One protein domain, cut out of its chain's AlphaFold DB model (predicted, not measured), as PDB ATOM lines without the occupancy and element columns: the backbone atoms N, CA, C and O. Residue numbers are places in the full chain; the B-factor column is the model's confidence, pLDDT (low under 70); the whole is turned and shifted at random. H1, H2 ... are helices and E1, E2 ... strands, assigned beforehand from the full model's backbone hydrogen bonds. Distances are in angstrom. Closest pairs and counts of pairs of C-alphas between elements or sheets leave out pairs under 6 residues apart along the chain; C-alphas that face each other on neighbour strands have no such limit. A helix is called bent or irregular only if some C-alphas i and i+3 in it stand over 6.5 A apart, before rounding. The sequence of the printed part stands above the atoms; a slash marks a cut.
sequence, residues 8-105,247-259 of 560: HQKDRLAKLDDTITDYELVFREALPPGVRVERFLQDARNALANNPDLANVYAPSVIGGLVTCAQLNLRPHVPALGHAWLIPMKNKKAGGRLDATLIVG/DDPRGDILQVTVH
ATOM      1  N   HIS A   8     142.871 153.025 156.792       87.94
ATOM      2  CA  HIS A   8     144.200 152.529 156.410       87.94
ATOM      3  C   HIS A   8     145.300 152.752 157.464       87.94
ATOM      4  O   HIS A   8     146.359 152.134 157.385       87.94
ATOM      5  N   GLN A   9     145.112 153.645 158.439       87.31
ATOM      6  CA  GLN A   9     146.011 153.753 159.593       87.31
ATOM      7  C   GLN A   9     145.629 152.750 160.682       87.31
ATOM      8  O   GLN A   9     146.516 152.114 161.240       87.31
ATOM      9  N   LYS A  10     144.327 152.536 160.923       89.25
ATOM     10  CA  LYS A  10     143.833 151.500 161.849       89.25
ATOM     11  C   LYS A  10     144.264 150.096 161.399       89.25
ATOM     12  O   LYS A  10     144.818 149.354 162.197       89.25
ATOM     13  N   ASP A  11     144.111 149.786 160.111       91.88
ATOM     14  CA  ASP A  11     144.581 148.541 159.479       91.88
ATOM     15  C   ASP A  11     146.104 148.333 159.615       91.88
ATOM     16  O   ASP A  11     146.554 147.242 159.962       91.88
ATOM     17  N   ARG A  12     146.912 149.384 159.412       91.38
ATOM     18  CA  ARG A  12     148.374 149.304 159.582       91.38
ATOM     19  C   ARG A  12     148.805 149.158 161.043       91.38
ATOM     20  O   ARG A  12     149.778 148.459 161.297       91.38
ATOM     21  N   LEU A  13     148.095 149.770 161.994       90.56
ATOM     22  CA  LEU A  13     148.364 149.585 163.426       90.56
ATOM     23  C   LEU A  13     147.978 148.183 163.906       90.56
ATOM     24  O   LEU A  13     148.740 147.600 164.669       90.56
ATOM     25  N   ALA A  14     146.866 147.619 163.422       91.69
ATOM     26  CA  ALA A  14     146.499 146.228 163.700       91.69
ATOM     27  C   ALA A  14     147.587 145.261 163.203       91.69
ATOM     28  O   ALA A  14     148.128 144.496 163.990       91.69
ATOM     29  N   LYS A  15     148.028 145.406 161.946       93.25
ATOM     30  CA  LYS A  15     149.119 144.593 161.376       93.25
ATOM     31  C   LYS A  15     150.453 144.753 162.113       93.25
ATOM     32  O   LYS A  15     151.239 143.811 162.161       93.25
ATOM     33  N   LEU A  16     150.727 145.926 162.691       92.94
ATOM     34  CA  LEU A  16     151.890 146.132 163.561       92.94
ATOM     35  C   LEU A  16     151.737 145.427 164.919       92.94
ATOM     36  O   LEU A  16     152.738 144.946 165.437       92.94
ATOM     37  N   ASP A  17     150.530 145.333 165.480       93.50
ATOM     38  CA  ASP A  17     150.251 144.561 166.701       93.50
ATOM     39  C   ASP A  17     150.356 143.043 166.447       93.50
ATOM     40  O   ASP A  17     151.032 142.328 167.190       93.50
ATOM     41  N   ASP A  18     149.810 142.566 165.323       93.50
ATOM     42  CA  ASP A  18     150.003 141.192 164.841       93.50
ATOM     43  C   ASP A  18     151.511 140.881 164.720       93.50
ATOM     44  O   ASP A  18     152.008 139.940 165.337       93.50
ATOM     45  N   THR A  19     152.279 141.756 164.053       93.62
ATOM     46  CA  THR A  19     153.745 141.610 163.925       93.62
ATOM     47  C   THR A  19     154.453 141.635 165.289       93.62
ATOM     48  O   THR A  19     155.359 140.846 165.529       93.62
ATOM     49  N   ILE A  20     154.057 142.503 166.226       94.31
ATOM     50  CA  ILE A  20     154.625 142.516 167.590       94.31
ATOM     51  C   ILE A  20     154.332 141.200 168.329       94.31
ATOM     52  O   ILE A  20     155.135 140.770 169.157       94.31
ATOM     53  N   THR A  21     153.208 140.553 168.023       94.19
ATOM     54  CA  THR A  21     152.816 139.264 168.599       94.19
ATOM     55  C   THR A  21     153.652 138.118 168.022       94.19
ATOM     56  O   THR A  21     154.205 137.333 168.790       94.19
ATOM     57  N   ASP A  22     153.830 138.071 166.699       94.25
ATOM     58  CA  ASP A  22     154.672 137.070 166.021       94.25
ATOM     59  C   ASP A  22     156.136 137.112 166.504       94.25
ATOM     60  O   ASP A  22     156.791 136.079 166.652       94.25
ATOM     61  N   TYR A  23     156.646 138.307 166.823       95.00
ATOM     62  CA  TYR A  23     158.020 138.525 167.288       95.00
ATOM     63  C   TYR A  23     158.202 138.317 168.807       95.00
ATOM     64  O   TYR A  23     159.270 138.615 169.349       95.00
ATOM     65  N   GLU A  24     157.221 137.744 169.519       94.62
ATOM     66  CA  GLU A  24     157.340 137.425 170.953       94.62
ATOM     67  C   GLU A  24     158.608 136.615 171.277       94.62
ATOM     68  O   GLU A  24     159.260 136.875 172.290       94.62
ATOM     69  N   LEU A  25     158.985 135.644 170.435       94.19
ATOM     70  CA  LEU A  25     160.182 134.827 170.664       94.19
ATOM     71  C   LEU A  25     161.473 135.657 170.572       94.19
ATOM     72  O   LEU A  25     162.357 135.497 171.413       94.19
ATOM     73  N   VAL A  26     161.543 136.585 169.614       94.19
ATOM     74  CA  VAL A  26     162.655 137.532 169.450       94.19
ATOM     75  C   VAL A  26     162.754 138.444 170.675       94.19
ATOM     76  O   VAL A  26     163.819 138.557 171.280       94.19
ATOM     77  N   PHE A  27     161.642 139.036 171.125       95.69
ATOM     78  CA  PHE A  27     161.648 139.877 172.328       95.69
ATOM     79  C   PHE A  27     161.980 139.082 173.601       95.69
ATOM     80  O   PHE A  27     162.696 139.587 174.461       95.69
ATOM     81  N   ARG A  28     161.518 137.830 173.720       95.12
ATOM     82  CA  ARG A  28     161.863 136.922 174.828       95.12
ATOM     83  C   ARG A  28     163.359 136.604 174.872       95.12
ATOM     84  O   ARG A  28     163.897 136.473 175.964       95.12
ATOM     85  N   GLU A  29     164.004 136.467 173.717       94.56
ATOM     86  CA  GLU A  29     165.438 136.177 173.609       94.56
ATOM     87  C   GLU A  29     166.316 137.421 173.830       94.56
ATOM     88  O   GLU A  29     167.389 137.319 174.420       94.56
ATOM     89  N   ALA A  30     165.835 138.597 173.420       93.25
ATOM     90  CA  ALA A  30     166.489 139.883 173.652       93.25
ATOM     91  C   ALA A  30     166.384 140.385 175.109       93.25
ATOM     92  O   ALA A  30     167.223 141.169 175.550       93.25
ATOM     93  N   LEU A  31     165.351 139.983 175.859       94.19
ATOM     94  CA  LEU A  31     165.135 140.407 177.249       94.19
ATOM     95  C   LEU A  31     166.064 139.682 178.249       94.19
ATOM     96  O   LEU A  31     166.295 138.479 178.117       94.19
ATOM     97  N   PRO A  32     166.515 140.348 179.333       91.06
ATOM     98  CA  PRO A  32     167.275 139.679 180.386       91.06
ATOM     99  C   PRO A  32     166.492 138.559 181.096       91.06
ATOM    100  O   PRO A  32     165.271 138.661 181.281       91.06
ATOM    101  N   PRO A  33     167.186 137.518 181.595       86.31
ATOM    102  CA  PRO A  33     166.552 136.398 182.279       86.31
ATOM    103  C   PRO A  33     165.767 136.857 183.515       86.31
ATOM    104  O   PRO A  33     166.293 137.529 184.401       86.31
ATOM    105  N   GLY A  34     164.498 136.450 183.587       84.38
ATOM    106  CA  GLY A  34     163.572 136.805 184.668       84.38
ATOM    107  C   GLY A  34     162.622 137.964 184.345       84.38
ATOM    108  O   GLY A  34     161.649 138.157 185.077       84.38
ATOM    109  N   VAL A  35     162.826 138.695 183.243       88.69
ATOM    110  CA  VAL A  35     161.835 139.665 182.756       88.69
ATOM    111  C   VAL A  35     160.683 138.928 182.063       88.69
ATOM    112  O   VAL A  35     160.885 137.993 181.293       88.69
ATOM    113  N   ARG A  36     159.445 139.341 182.354       91.69
ATOM    114  CA  ARG A  36     158.224 138.780 181.753       91.69
ATOM    115  C   ARG A  36     157.930 139.434 180.405       91.69
ATOM    116  O   ARG A  36     157.535 140.603 180.377       91.69
ATOM    117  N   VAL A  37     158.101 138.686 179.313       94.62
ATOM    118  CA  VAL A  37     157.889 139.177 177.938       94.62
ATOM    119  C   VAL A  37     156.452 139.646 177.707       94.62
ATOM    120  O   VAL A  37     156.237 140.636 177.022       94.62
ATOM    121  N   GLU A  38     155.470 139.053 178.388       94.50
ATOM    122  CA  GLU A  38     154.053 139.415 178.272       94.50
ATOM    123  C   GLU A  38     153.808 140.871 178.717       94.50
ATOM    124  O   GLU A  38     152.962 141.577 178.166       94.50
ATOM    125  N   ARG A  39     154.598 141.356 179.689       92.44
ATOM    126  CA  ARG A  39     154.575 142.762 180.122       92.44
ATOM    127  C   ARG A  39     155.216 143.679 179.082       92.44
ATOM    128  O   ARG A  39     154.702 144.768 178.853       92.44
ATOM    129  N   PHE A  40     156.311 143.239 178.465       95.00
ATOM    130  CA  PHE A  40     157.001 143.989 177.417       95.00
ATOM    131  C   PHE A  40     156.136 144.121 176.153       95.00
ATOM    132  O   PHE A  40     156.013 145.221 175.622       95.00
ATOM    133  N   LEU A  41     155.450 143.050 175.736       95.62
ATOM    134  CA  LEU A  41     154.459 143.095 174.655       95.62
ATOM    135  C   LEU A  41     153.335 144.087 174.963       95.62
ATOM    136  O   LEU A  41     152.974 144.885 174.103       95.62
ATOM    137  N   GLN A  42     152.800 144.093 176.190       94.31
ATOM    138  CA  GLN A  42     151.777 145.072 176.567       94.31
ATOM    139  C   GLN A  42     152.301 146.514 176.472       94.31
ATOM    140  O   GLN A  42     151.577 147.392 176.012       94.31
ATOM    141  N   ASP A  43     153.552 146.765 176.859       94.62
ATOM    142  CA  ASP A  43     154.185 148.081 176.714       94.62
ATOM    143  C   ASP A  43     154.400 148.461 175.235       94.62
ATOM    144  O   ASP A  43     154.157 149.603 174.847       94.62
ATOM    145  N   ALA A  44     154.758 147.499 174.379       94.12
ATOM    146  CA  ALA A  44     154.872 147.692 172.933       94.12
ATOM    147  C   ALA A  44     153.512 148.006 172.270       94.12
ATOM    148  O   ALA A  44     153.411 148.947 171.481       94.12
ATOM    149  N   ARG A  45     152.437 147.308 172.660       93.06
ATOM    150  CA  ARG A  45     151.054 147.618 172.240       93.06
ATOM    151  C   ARG A  45     150.608 148.998 172.716       93.06
ATOM    152  O   ARG A  45     150.044 149.774 171.945       93.06
ATOM    153  N   ASN A  46     150.934 149.352 173.961       90.94
ATOM    154  CA  ASN A  46     150.697 150.694 174.492       90.94
ATOM    155  C   ASN A  46     151.456 151.763 173.677       90.94
ATOM    156  O   ASN A  46     150.934 152.864 173.504       90.94
ATOM    157  N   ALA A  47     152.643 151.461 173.137       90.00
ATOM    158  CA  ALA A  47     153.385 152.381 172.275       90.00
ATOM    159  C   ALA A  47     152.666 152.667 170.947       90.00
ATOM    160  O   ALA A  47     152.593 153.830 170.551       90.00
ATOM    161  N   LEU A  48     152.091 151.645 170.298       90.62
ATOM    162  CA  LEU A  48     151.257 151.823 169.101       90.62
ATOM    163  C   LEU A  48     149.985 152.630 169.407       90.62
ATOM    164  O   LEU A  48     149.645 153.551 168.667       90.62
ATOM    165  N   ALA A  49     149.306 152.318 170.514       87.69
ATOM    166  CA  ALA A  49     148.054 152.971 170.896       87.69
ATOM    167  C   ALA A  49     148.222 154.463 171.243       87.69
ATOM    168  O   ALA A  49     147.347 155.268 170.925       87.69
ATOM    169  N   ASN A  50     149.337 154.842 171.881       84.88
ATOM    170  CA  ASN A  50     149.605 156.228 172.284       84.88
ATOM    171  C   ASN A  50     150.357 157.052 171.220       84.88
ATOM    172  O   ASN A  50     150.345 158.279 171.298       84.88
ATOM    173  N   ASN A  51     150.996 156.420 170.227       85.12
ATOM    174  CA  ASN A  51     151.654 157.115 169.116       85.12
ATOM    175  C   ASN A  51     151.084 156.669 167.751       85.12
ATOM    176  O   ASN A  51     151.721 155.890 167.036       85.12
ATOM    177  N   PRO A  52     149.897 157.174 167.360       84.94
ATOM    178  CA  PRO A  52     149.216 156.764 166.131       84.94
ATOM    179  C   PRO A  52     150.003 157.051 164.843       84.94
ATOM    180  O   PRO A  52     149.766 156.392 163.832       84.94
ATOM    181  N   ASP A  53     150.968 157.977 164.855       86.25
ATOM    182  CA  ASP A  53     151.812 158.255 163.686       86.25
ATOM    183  C   ASP A  53     152.807 157.126 163.366       86.25
ATOM    184  O   ASP A  53     153.310 157.057 162.240       86.25
ATOM    185  N   LEU A  54     153.011 156.170 164.286       89.38
ATOM    186  CA  LEU A  54     153.674 154.893 163.991       89.38
ATOM    187  C   LEU A  54     152.926 154.087 162.909       89.38
ATOM    188  O   LEU A  54     153.542 153.279 162.228       89.38
ATOM    189  N   ALA A  55     151.643 154.361 162.638       89.56
ATOM    190  CA  ALA A  55     150.933 153.794 161.486       89.56
ATOM    191  C   ALA A  55     151.599 154.122 160.134       89.56
ATOM    192  O   ALA A  55     151.327 153.461 159.132       89.56
ATOM    193  N   ASN A  56     152.415 155.182 160.082       89.56
ATOM    194  CA  ASN A  56     152.988 155.738 158.859       89.56
ATOM    195  C   ASN A  56     154.481 155.413 158.666       89.56
ATOM    196  O   ASN A  56     155.060 155.872 157.680       89.56
ATOM    197  N   VAL A  57     155.111 154.660 159.578       92.50
ATOM    198  CA  VAL A  57     156.552 154.345 159.513       92.50
ATOM    199  C   VAL A  57     156.839 153.038 158.764       92.50
ATOM    200  O   VAL A  57     155.957 152.212 158.533       92.50
ATOM    201  N   TYR A  58     158.108 152.813 158.427       92.81
ATOM    202  CA  TYR A  58     158.609 151.533 157.937       92.81
ATOM    203  C   TYR A  58     158.564 150.456 159.036       92.81
ATOM    204  O   TYR A  58     159.347 150.514 159.983       92.81
ATOM    205  N   ALA A  59     157.671 149.469 158.920       90.62
ATOM    206  CA  ALA A  59     157.363 148.514 159.995       90.62
ATOM    207  C   ALA A  59     158.582 147.833 160.672       90.62
ATOM    208  O   ALA A  59     158.618 147.833 161.903       90.62
ATOM    209  N   PRO A  60     159.629 147.362 159.956       92.62
ATOM    210  CA  PRO A  60     160.817 146.782 160.599       92.62
ATOM    211  C   PRO A  60     161.565 147.731 161.549       92.62
ATOM    212  O   PRO A  60     162.189 147.274 162.498       92.62
ATOM    213  N   SER A  61     161.457 149.056 161.370       93.50
ATOM    214  CA  SER A  61     162.030 150.022 162.327       93.50
ATOM    215  C   SER A  61     161.295 150.059 163.674       93.50
ATOM    216  O   SER A  61     161.905 150.350 164.701       93.50
ATOM    217  N   VAL A  62     160.003 149.700 163.705       94.81
ATOM    218  CA  VAL A  62     159.263 149.510 164.965       94.81
ATOM    219  C   VAL A  62     159.833 148.302 165.702       94.81
ATOM    220  O   VAL A  62     160.166 148.408 166.880       94.81
ATOM    221  N   ILE A  63     160.006 147.183 164.994       95.44
ATOM    222  CA  ILE A  63     160.532 145.937 165.557       95.44
ATOM    223  C   ILE A  63     161.974 146.129 166.038       95.44
ATOM    224  O   ILE A  63     162.224 145.918 167.219       95.44
ATOM    225  N   GLY A  64     162.893 146.641 165.214       93.50
ATOM    226  CA  GLY A  64     164.274 146.913 165.638       93.50
ATOM    227  C   GLY A  64     164.370 147.898 166.812       93.50
ATOM    228  O   GLY A  64     165.159 147.700 167.742       93.50
ATOM    229  N   GLY A  65     163.511 148.921 166.849       94.25
ATOM    230  CA  GLY A  65     163.379 149.809 168.005       94.25
ATOM    231  C   GLY A  65     162.930 149.084 169.283       94.25
ATOM    232  O   GLY A  65     163.450 149.369 170.364       94.25
ATOM    233  N   LEU A  66     162.019 148.111 169.174       96.06
ATOM    234  CA  LEU A  66     161.578 147.262 170.287       96.06
ATOM    235  C   LEU A  66     162.639 146.226 170.695       96.06
ATOM    236  O   LEU A  66     162.883 146.078 171.888       96.06
ATOM    237  N   VAL A  67     163.334 145.570 169.758       95.81
ATOM    238  CA  VAL A  67     164.449 144.652 170.072       95.81
ATOM    239  C   VAL A  67     165.538 145.395 170.846       95.81
ATOM    240  O   VAL A  67     166.011 144.915 171.873       95.81
ATOM    241  N   THR A  68     165.851 146.629 170.444       94.69
ATOM    242  CA  THR A  68     166.807 147.488 171.164       94.69
ATOM    243  C   THR A  68     166.297 147.887 172.557       94.69
ATOM    244  O   THR A  68     167.076 147.920 173.509       94.69
ATOM    245  N   CYS A  69     164.990 148.128 172.733       95.25
ATOM    246  CA  CYS A  69     164.400 148.311 174.069       95.25
ATOM    247  C   CYS A  69     164.545 147.050 174.938       95.25
ATOM    248  O   CYS A  69     164.885 147.166 176.113       95.25
ATOM    249  N   ALA A  70     164.310 145.863 174.372       95.44
ATOM    250  CA  ALA A  70     164.426 144.586 175.071       95.44
ATOM    251  C   ALA A  70     165.872 144.305 175.517       95.44
ATOM    252  O   ALA A  70     166.099 144.104 176.711       95.44
ATOM    253  N   GLN A  71     166.842 144.414 174.601       93.81
ATOM    254  CA  GLN A  71     168.278 144.249 174.875       93.81
ATOM    255  C   GLN A  71     168.790 145.222 175.953       93.81
ATOM    256  O   GLN A  71     169.575 144.840 176.817       93.81
ATOM    257  N   LEU A  72     168.318 146.476 175.955       93.50
ATOM    258  CA  LEU A  72     168.662 147.472 176.980       93.50
ATOM    259  C   LEU A  72     167.817 147.354 178.268       93.50
ATOM    260  O   LEU A  72     168.016 148.132 179.207       93.50
ATOM    261  N   ASN A  73     166.877 146.407 178.341       94.44
ATOM    262  CA  ASN A  73     165.910 146.248 179.434       94.44
ATOM    263  C   ASN A  73     165.154 147.554 179.762       94.44
ATOM    264  O   ASN A  73     165.031 147.977 180.913       94.44
ATOM    265  N   LEU A  74     164.691 148.245 178.721       94.81
ATOM    266  CA  LEU A  74     163.915 149.479 178.802       94.81
ATOM    267  C   LEU A  74     162.459 149.197 178.429       94.81
ATOM    268  O   LEU A  74     162.174 148.521 177.445       94.81
ATOM    269  N   ARG A  75     161.515 149.747 179.201       93.56
ATOM    270  CA  ARG A  75     160.080 149.598 178.923       93.56
ATOM    271  C   ARG A  75     159.624 150.694 177.947       93.56
ATOM    272  O   ARG A  75     159.662 151.868 178.336       93.56
ATOM    273  N   PRO A  76     159.221 150.360 176.706       93.06
ATOM    274  CA  PRO A  76     158.836 151.351 175.709       93.06
ATOM    275  C   PRO A  76     157.520 152.032 176.093       93.06
ATOM    276  O   PRO A  76     156.593 151.392 176.572       93.06
ATOM    277  N   HIS A  77     157.436 153.342 175.873       86.25
ATOM    278  CA  HIS A  77     156.213 154.142 175.969       86.25
ATOM    279  C   HIS A  77     155.407 153.949 177.275       86.25
ATOM    280  O   HIS A  77     154.180 153.895 177.270       86.25
ATOM    281  N   VAL A  78     156.094 153.895 178.422       87.38
ATOM    282  CA  VAL A  78     155.468 153.956 179.756       87.38
ATOM    283  C   VAL A  78     155.721 155.349 180.355       87.38
ATOM    284  O   VAL A  78     156.789 155.553 180.938       87.38
ATOM    285  N   PRO A  79     154.794 156.328 180.247       79.62
ATOM    286  CA  PRO A  79     155.103 157.739 180.525       79.62
ATOM    287  C   PRO A  79     155.570 158.019 181.960       79.62
ATOM    288  O   PRO A  79     156.502 158.792 182.166       79.62
ATOM    289  N   ALA A  80     154.990 157.336 182.953       82.81
ATOM    290  CA  ALA A  80     155.395 157.468 184.356       82.81
ATOM    291  C   ALA A  80     156.869 157.068 184.589       82.81
ATOM    292  O   ALA A  80     157.584 157.719 185.360       82.81
ATOM    293  N   LEU A  81     157.332 156.030 183.882       85.88
ATOM    294  CA  LEU A  81     158.713 155.551 183.942       85.88
ATOM    295  C   LEU A  81     159.654 156.365 183.050       85.88
ATOM    296  O   LEU A  81     160.767 156.647 183.470       85.88
ATOM    297  N   GLY A  82     159.244 156.752 181.839       85.38
ATOM    298  CA  GLY A  82     160.073 157.545 180.922       85.38
ATOM    299  C   GLY A  82     161.392 156.873 180.514       85.38
ATOM    300  O   GLY A  82     162.403 157.557 180.362       85.38
ATOM    301  N   HIS A  83     161.407 155.540 180.381       90.81
ATOM    302  CA  HIS A  83     162.605 154.778 179.994       90.81
ATOM    303  C   HIS A  83     162.948 154.972 178.510       90.81
ATOM    304  O   HIS A  83     164.094 155.266 178.181       90.81
ATOM    305  N   ALA A  84     161.962 154.811 177.626       92.81
ATOM    306  CA  ALA A  84     162.134 154.852 176.177       92.81
ATOM    307  C   ALA A  84     160.828 155.232 175.463       92.81
ATOM    308  O   ALA A  84     159.739 154.933 175.958       92.81
ATOM    309  N   TRP A  85     160.934 155.808 174.267       91.38
ATOM    310  CA  TRP A  85     159.824 156.042 173.338       91.38
ATOM    311  C   TRP A  85     160.238 155.687 171.909       91.38
ATOM    312  O   TRP A  85     161.396 155.856 171.538       91.38
ATOM    313  N   LEU A  86     159.275 155.256 171.094       91.62
ATOM    314  CA  LEU A  86     159.431 155.170 169.641       91.62
ATOM    315  C   LEU A  86     158.779 156.400 169.011       91.62
ATOM    316  O   LEU A  86     157.603 156.675 169.273       91.62
ATOM    317  N   ILE A  87     159.544 157.143 168.210       89.00
ATOM    318  CA  ILE A  87     159.105 158.390 167.571       89.00
ATOM    319  C   ILE A  87     159.341 158.304 166.052       89.00
ATOM    320  O   ILE A  87     160.468 158.024 165.639       89.00
ATOM    321  N   PRO A  88     158.320 158.557 165.209       89.31
ATOM    322  CA  PRO A  88     158.486 158.686 163.764       89.31
ATOM    323  C   PRO A  88     159.459 159.815 163.393       89.31
ATOM    324  O   PRO A  88     159.210 160.983 163.690       89.31
ATOM    325  N   MET A  89     160.552 159.491 162.702       86.56
ATOM    326  CA  MET A  89     161.519 160.468 162.187       86.56
ATOM    327  C   MET A  89     161.890 160.180 160.729       86.56
ATOM    328  O   MET A  89     161.898 159.038 160.281       86.56
ATOM    329  N   LYS A  90     162.177 161.233 159.951       84.44
ATOM    330  CA  LYS A  90     162.524 161.104 158.526       84.44
ATOM    331  C   LYS A  90     163.988 160.702 158.357       84.44
ATOM    332  O   LYS A  90     164.891 161.521 158.544       84.44
ATOM    333  N   ASN A  91     164.218 159.465 157.938       81.38
ATOM    334  CA  ASN A  91     165.533 158.932 157.628       81.38
ATOM    335  C   ASN A  91     166.047 159.521 156.302       81.38
ATOM    336  O   ASN A  91     165.694 159.077 155.208       81.38
ATOM    337  N   LYS A  92     166.905 160.545 156.402       78.31
ATOM    338  CA  LYS A  92     167.492 161.240 155.241       78.31
ATOM    339  C   LYS A  92     168.338 160.325 154.344       78.31
ATOM    340  O   LYS A  92     168.406 160.587 153.149       78.31
ATOM    341  N   LYS A  93     168.963 159.271 154.892       72.81
ATOM    342  CA  LYS A  93     169.733 158.287 154.106       72.81
ATOM    343  C   LYS A  93     168.799 157.382 153.296       72.81
ATOM    344  O   LYS A  93     169.052 157.143 152.122       72.81
ATOM    345  N   ALA A  94     167.678 156.958 153.880       79.44
ATOM    346  CA  ALA A  94     166.638 156.174 153.209       79.44
ATOM    347  C   ALA A  94     165.650 157.048 152.399       79.44
ATOM    348  O   ALA A  94     164.436 156.869 152.483       79.44
ATOM    349  N   GLY A  95     166.145 158.043 151.653       79.94
ATOM    350  CA  GLY A  95     165.322 158.882 150.764       79.94
ATOM    351  C   GLY A  95     164.242 159.729 151.454       79.94
ATOM    352  O   GLY A  95     163.319 160.197 150.793       79.94
ATOM    353  N   GLY A  96     164.318 159.922 152.775       81.12
ATOM    354  CA  GLY A  96     163.292 160.617 153.558       81.12
ATOM    355  C   GLY A  96     162.155 159.724 154.072       81.12
ATOM    356  O   GLY A  96     161.190 160.266 154.618       81.12
ATOM    357  N   ARG A  97     162.270 158.390 153.935       88.38
ATOM    358  CA  ARG A  97     161.371 157.392 154.544       88.38
ATOM    359  C   ARG A  97     161.168 157.688 156.033       88.38
ATOM    360  O   ARG A  97     162.106 158.081 156.727       88.38
ATOM    361  N   LEU A  98     159.939 157.533 156.515       90.06
ATOM    362  CA  LEU A  98     159.613 157.718 157.926       90.06
ATOM    363  C   LEU A  98     159.911 156.415 158.677       90.06
ATOM    364  O   LEU A  98     159.317 155.387 158.364       90.06
ATOM    365  N   ASP A  99     160.804 156.464 159.659       91.19
ATOM    366  CA  ASP A  99     161.214 155.314 160.465       91.19
ATOM    367  C   ASP A  99     160.890 155.574 161.945       91.19
ATOM    368  O   ASP A  99     161.069 156.690 162.441       91.19
ATOM    369  N   ALA A 100     160.434 154.552 162.671       92.50
ATOM    370  CA  ALA A 100     160.361 154.604 164.125       92.50
ATOM    371  C   ALA A 100     161.780 154.597 164.690       92.50
ATOM    372  O   ALA A 100     162.539 153.652 164.503       92.50
ATOM    373  N   THR A 101     162.144 155.671 165.379       90.44
ATOM    374  CA  THR A 101     163.449 155.802 166.024       90.44
ATOM    375  C   THR A 101     163.293 155.683 167.532       90.44
ATOM    376  O   THR A 101     162.373 156.268 168.112       90.44
ATOM    377  N   LEU A 102     164.189 154.921 168.161       92.69
ATOM    378  CA  LEU A 102     164.257 154.783 169.609       92.69
ATOM    379  C   LEU A 102     164.846 156.052 170.226       92.69
ATOM    380  O   LEU A 102     165.975 156.428 169.939       92.69
ATOM    381  N   ILE A 103     164.078 156.681 171.110       89.12
ATOM    382  CA  ILE A 103     164.520 157.786 171.952       89.12
ATOM    383  C   ILE A 103     164.549 157.297 173.402       89.12
ATOM    384  O   ILE A 103     163.504 157.054 174.009       89.12
ATOM    385  N   VAL A 104     165.745 157.158 173.971       90.00
ATOM    386  CA  VAL A 104     165.964 156.755 175.369       90.00
ATOM    387  C   VAL A 104     165.779 157.973 176.276       90.00
ATOM    388  O   VAL A 104     166.329 159.046 176.028       90.00
ATOM    389  N   GLY A 105     164.980 157.853 177.333       84.38
ATOM    390  CA  GLY A 105     164.745 158.947 178.276       84.38
ATOM    391  C   GLY A 105     165.874 159.128 179.283       84.38
ATOM    392  O   GLY A 105     166.651 158.206 179.529       84.38
ATOM    393  N   ASP A 247     166.017 142.771 163.089       85.44
ATOM    394  CA  ASP A 247     165.276 142.057 164.119       85.44
ATOM    395  C   ASP A 247     166.139 141.117 164.982       85.44
ATOM    396  O   ASP A 247     165.605 140.487 165.891       85.44
ATOM    397  N   ASP A 248     167.457 141.029 164.755       88.69
ATOM    398  CA  ASP A 248     168.325 140.049 165.429       88.69
ATOM    399  C   ASP A 248     168.375 140.273 166.962       88.69
ATOM    400  O   ASP A 248     168.971 141.251 167.430       88.69
ATOM    401  N   PRO A 249     167.829 139.368 167.797       85.00
ATOM    402  CA  PRO A 249     167.841 139.537 169.250       85.00
ATOM    403  C   PRO A 249     169.252 139.498 169.860       85.00
ATOM    404  O   PRO A 249     169.446 140.004 170.969       85.00
ATOM    405  N   ARG A 250     170.249 138.950 169.150       85.88
ATOM    406  CA  ARG A 250     171.668 138.927 169.548       85.88
ATOM    407  C   ARG A 250     172.515 140.006 168.868       85.88
ATOM    408  O   ARG A 250     173.660 140.195 169.272       85.88
ATOM    409  N   GLY A 251     171.968 140.715 167.881       83.44
ATOM    410  CA  GLY A 251     172.694 141.701 167.083       83.44
ATOM    411  C   GLY A 251     173.265 142.829 167.943       83.44
ATOM    412  O   GLY A 251     172.548 143.418 168.759       83.44
ATOM    413  N   ASP A 252     174.553 143.137 167.757       86.38
ATOM    414  CA  ASP A 252     175.221 144.239 168.452       86.38
ATOM    415  C   ASP A 252     174.642 145.580 167.988       86.38
ATOM    416  O   ASP A 252     174.876 146.026 166.863       86.38
ATOM    417  N   ILE A 253     173.918 146.240 168.895       85.00
ATOM    418  CA  ILE A 253     173.306 147.563 168.725       85.00
ATOM    419  C   ILE A 253     174.297 148.584 168.138       85.00
ATOM    420  O   ILE A 253     173.880 149.439 167.356       85.00
ATOM    421  N   LEU A 254     175.593 148.497 168.474       84.06
ATOM    422  CA  LEU A 254     176.627 149.409 167.971       84.06
ATOM    423  C   LEU A 254     176.946 149.217 166.477       84.06
ATOM    424  O   LEU A 254     177.508 150.114 165.855       84.06
ATOM    425  N   GLN A 255     176.597 148.064 165.904       82.88
ATOM    426  CA  GLN A 255     176.840 147.708 164.502       82.88
ATOM    427  C   GLN A 255     175.566 147.812 163.652       82.88
ATOM    428  O   GLN A 255     175.632 148.202 162.487       82.88
ATOM    429  N   VAL A 256     174.405 147.486 164.231       83.25
ATOM    430  CA  VAL A 256     173.120 147.417 163.508       83.25
ATOM    431  C   VAL A 256     172.288 148.708 163.564       83.25
ATOM    432  O   VAL A 256     171.363 148.889 162.771       83.25
ATOM    433  N   THR A 257     172.609 149.648 164.462       82.31
ATOM    434  CA  THR A 257     171.934 150.958 164.507       82.31
ATOM    435  C   THR A 257     172.485 151.889 163.426       82.31
ATOM    436  O   THR A 257     173.658 152.257 163.428       82.31
ATOM    437  N   VAL A 258     171.628 152.336 162.505       80.31
ATOM    438  CA  VAL A 258     172.023 153.235 161.414       80.31
ATOM    439  C   VAL A 258     171.867 154.694 161.833       80.31
ATOM    440  O   VAL A 258     170.761 155.215 161.984       80.31
ATOM    441  N   HIS A 259     172.992 155.396 161.945       74.69
ATOM    442  CA  HIS A 259     173.008 156.826 162.245       74.69
ATOM    443  C   HIS A 259     172.836 157.683 160.984       74.69
ATOM    444  O   HIS A 259     173.493 157.419 159.966       74.69
TER     445      HIS A 259
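This is residues 8 to 105 and 247 to 259 of the 560 residues of the protein "Recombinase, phage RecT family" of Nonomuraea wenchangensis (UniProt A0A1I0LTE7). One helix, H5, runs through the core, with the bent two-strand hairpin E1 and E2 covering one side of it and H1 and H3, side by side and running opposite ways, crossing it on another. H2 packs on residues 66 to 71 of H5, short H4 sits between H1 and the hairpin, and little H6, after a cut, is near H5 on the side away from H1 and H3. The printed part has 111 residues with six named helices and two named strands, in the order H1 H2 H3 H4 H5 E1 E2 H6; the sheet, E1 - E2, is antiparallel and the class is mixed, helices and strands. The whole is compact, with a radius of gyration of the C-alphas of 13.0 A, and rounded, spanning 39 by 31 by 27 A.

H1, residues 8 to 22, touches H3, residues 37 to 50, at a shallow tilt of 10 degrees, opposite ways; their closest C-alphas, of Asp 17 and Arg 45, are 6.4 A apart. H2, residues 24 to 30, touches H3 through residues 37 to 41 of H3 alone, closest at C-alphas 28 and 37, 5.5 A. H4, residues 52 to 56, touches H1, closest at C-alphas 9 and 55, 5.3 A. H5, residues 59 to 71, touches H2, closest at C-alphas 30 and 71, 4.9 A. H1, H3 and H5 form an up-and-down bundle, each helix running against the one before, though H5 is close to but not clearly touching H1 and H3. E1, residues 84 to 91, and E2, residues 97 to 104, are a hairpin; N 87 and O 101 are 3.0 A apart and N 99 and O 89 2.9 A, within hydrogen-bond range. The closest C-alphas of H5 and E2 are those of Ser 61 and Ala 100, 5.2 A apart. H6, residues 253 to 256, is close to but not clearly touching H5, with C-alphas 68 and 253 6.9 A apart. Every O i to N i+4 pair is within hydrogen-bond range in H1, H2, H3 and H5; H4 has 0 of 1, but 2 of 2 O i to N i+3 pairs, and H6 is too short for an O i to N i+4 pair.

H1 begins at C-alpha 8, (144.200, 152.529, 156.410), and is 21.0 A long. H2 is 9.9 A long, H3 19.8 A, H4 8.3 A and H5 18.9 A, ending at C-alpha 71, (168.278, 144.249, 174.875). E1, 19.3 A, bends by 60 degrees at residue 88; E2 is 21.3 A long. H6, 5.2 A, ends at C-alpha 256, (173.120, 147.417, 163.508).

The two C-alphas farthest apart, of Gly 34 and Gly 95, are 40.5 A apart. Residues 106 to 246 are not printed, and C-alphas 105 and 247 are 22.0 A apart across the cut. The link from H5 to E1, residues 72 to 83, is long. The mean pLDDT of the printed part is 89.8, and no printed residue is under 70.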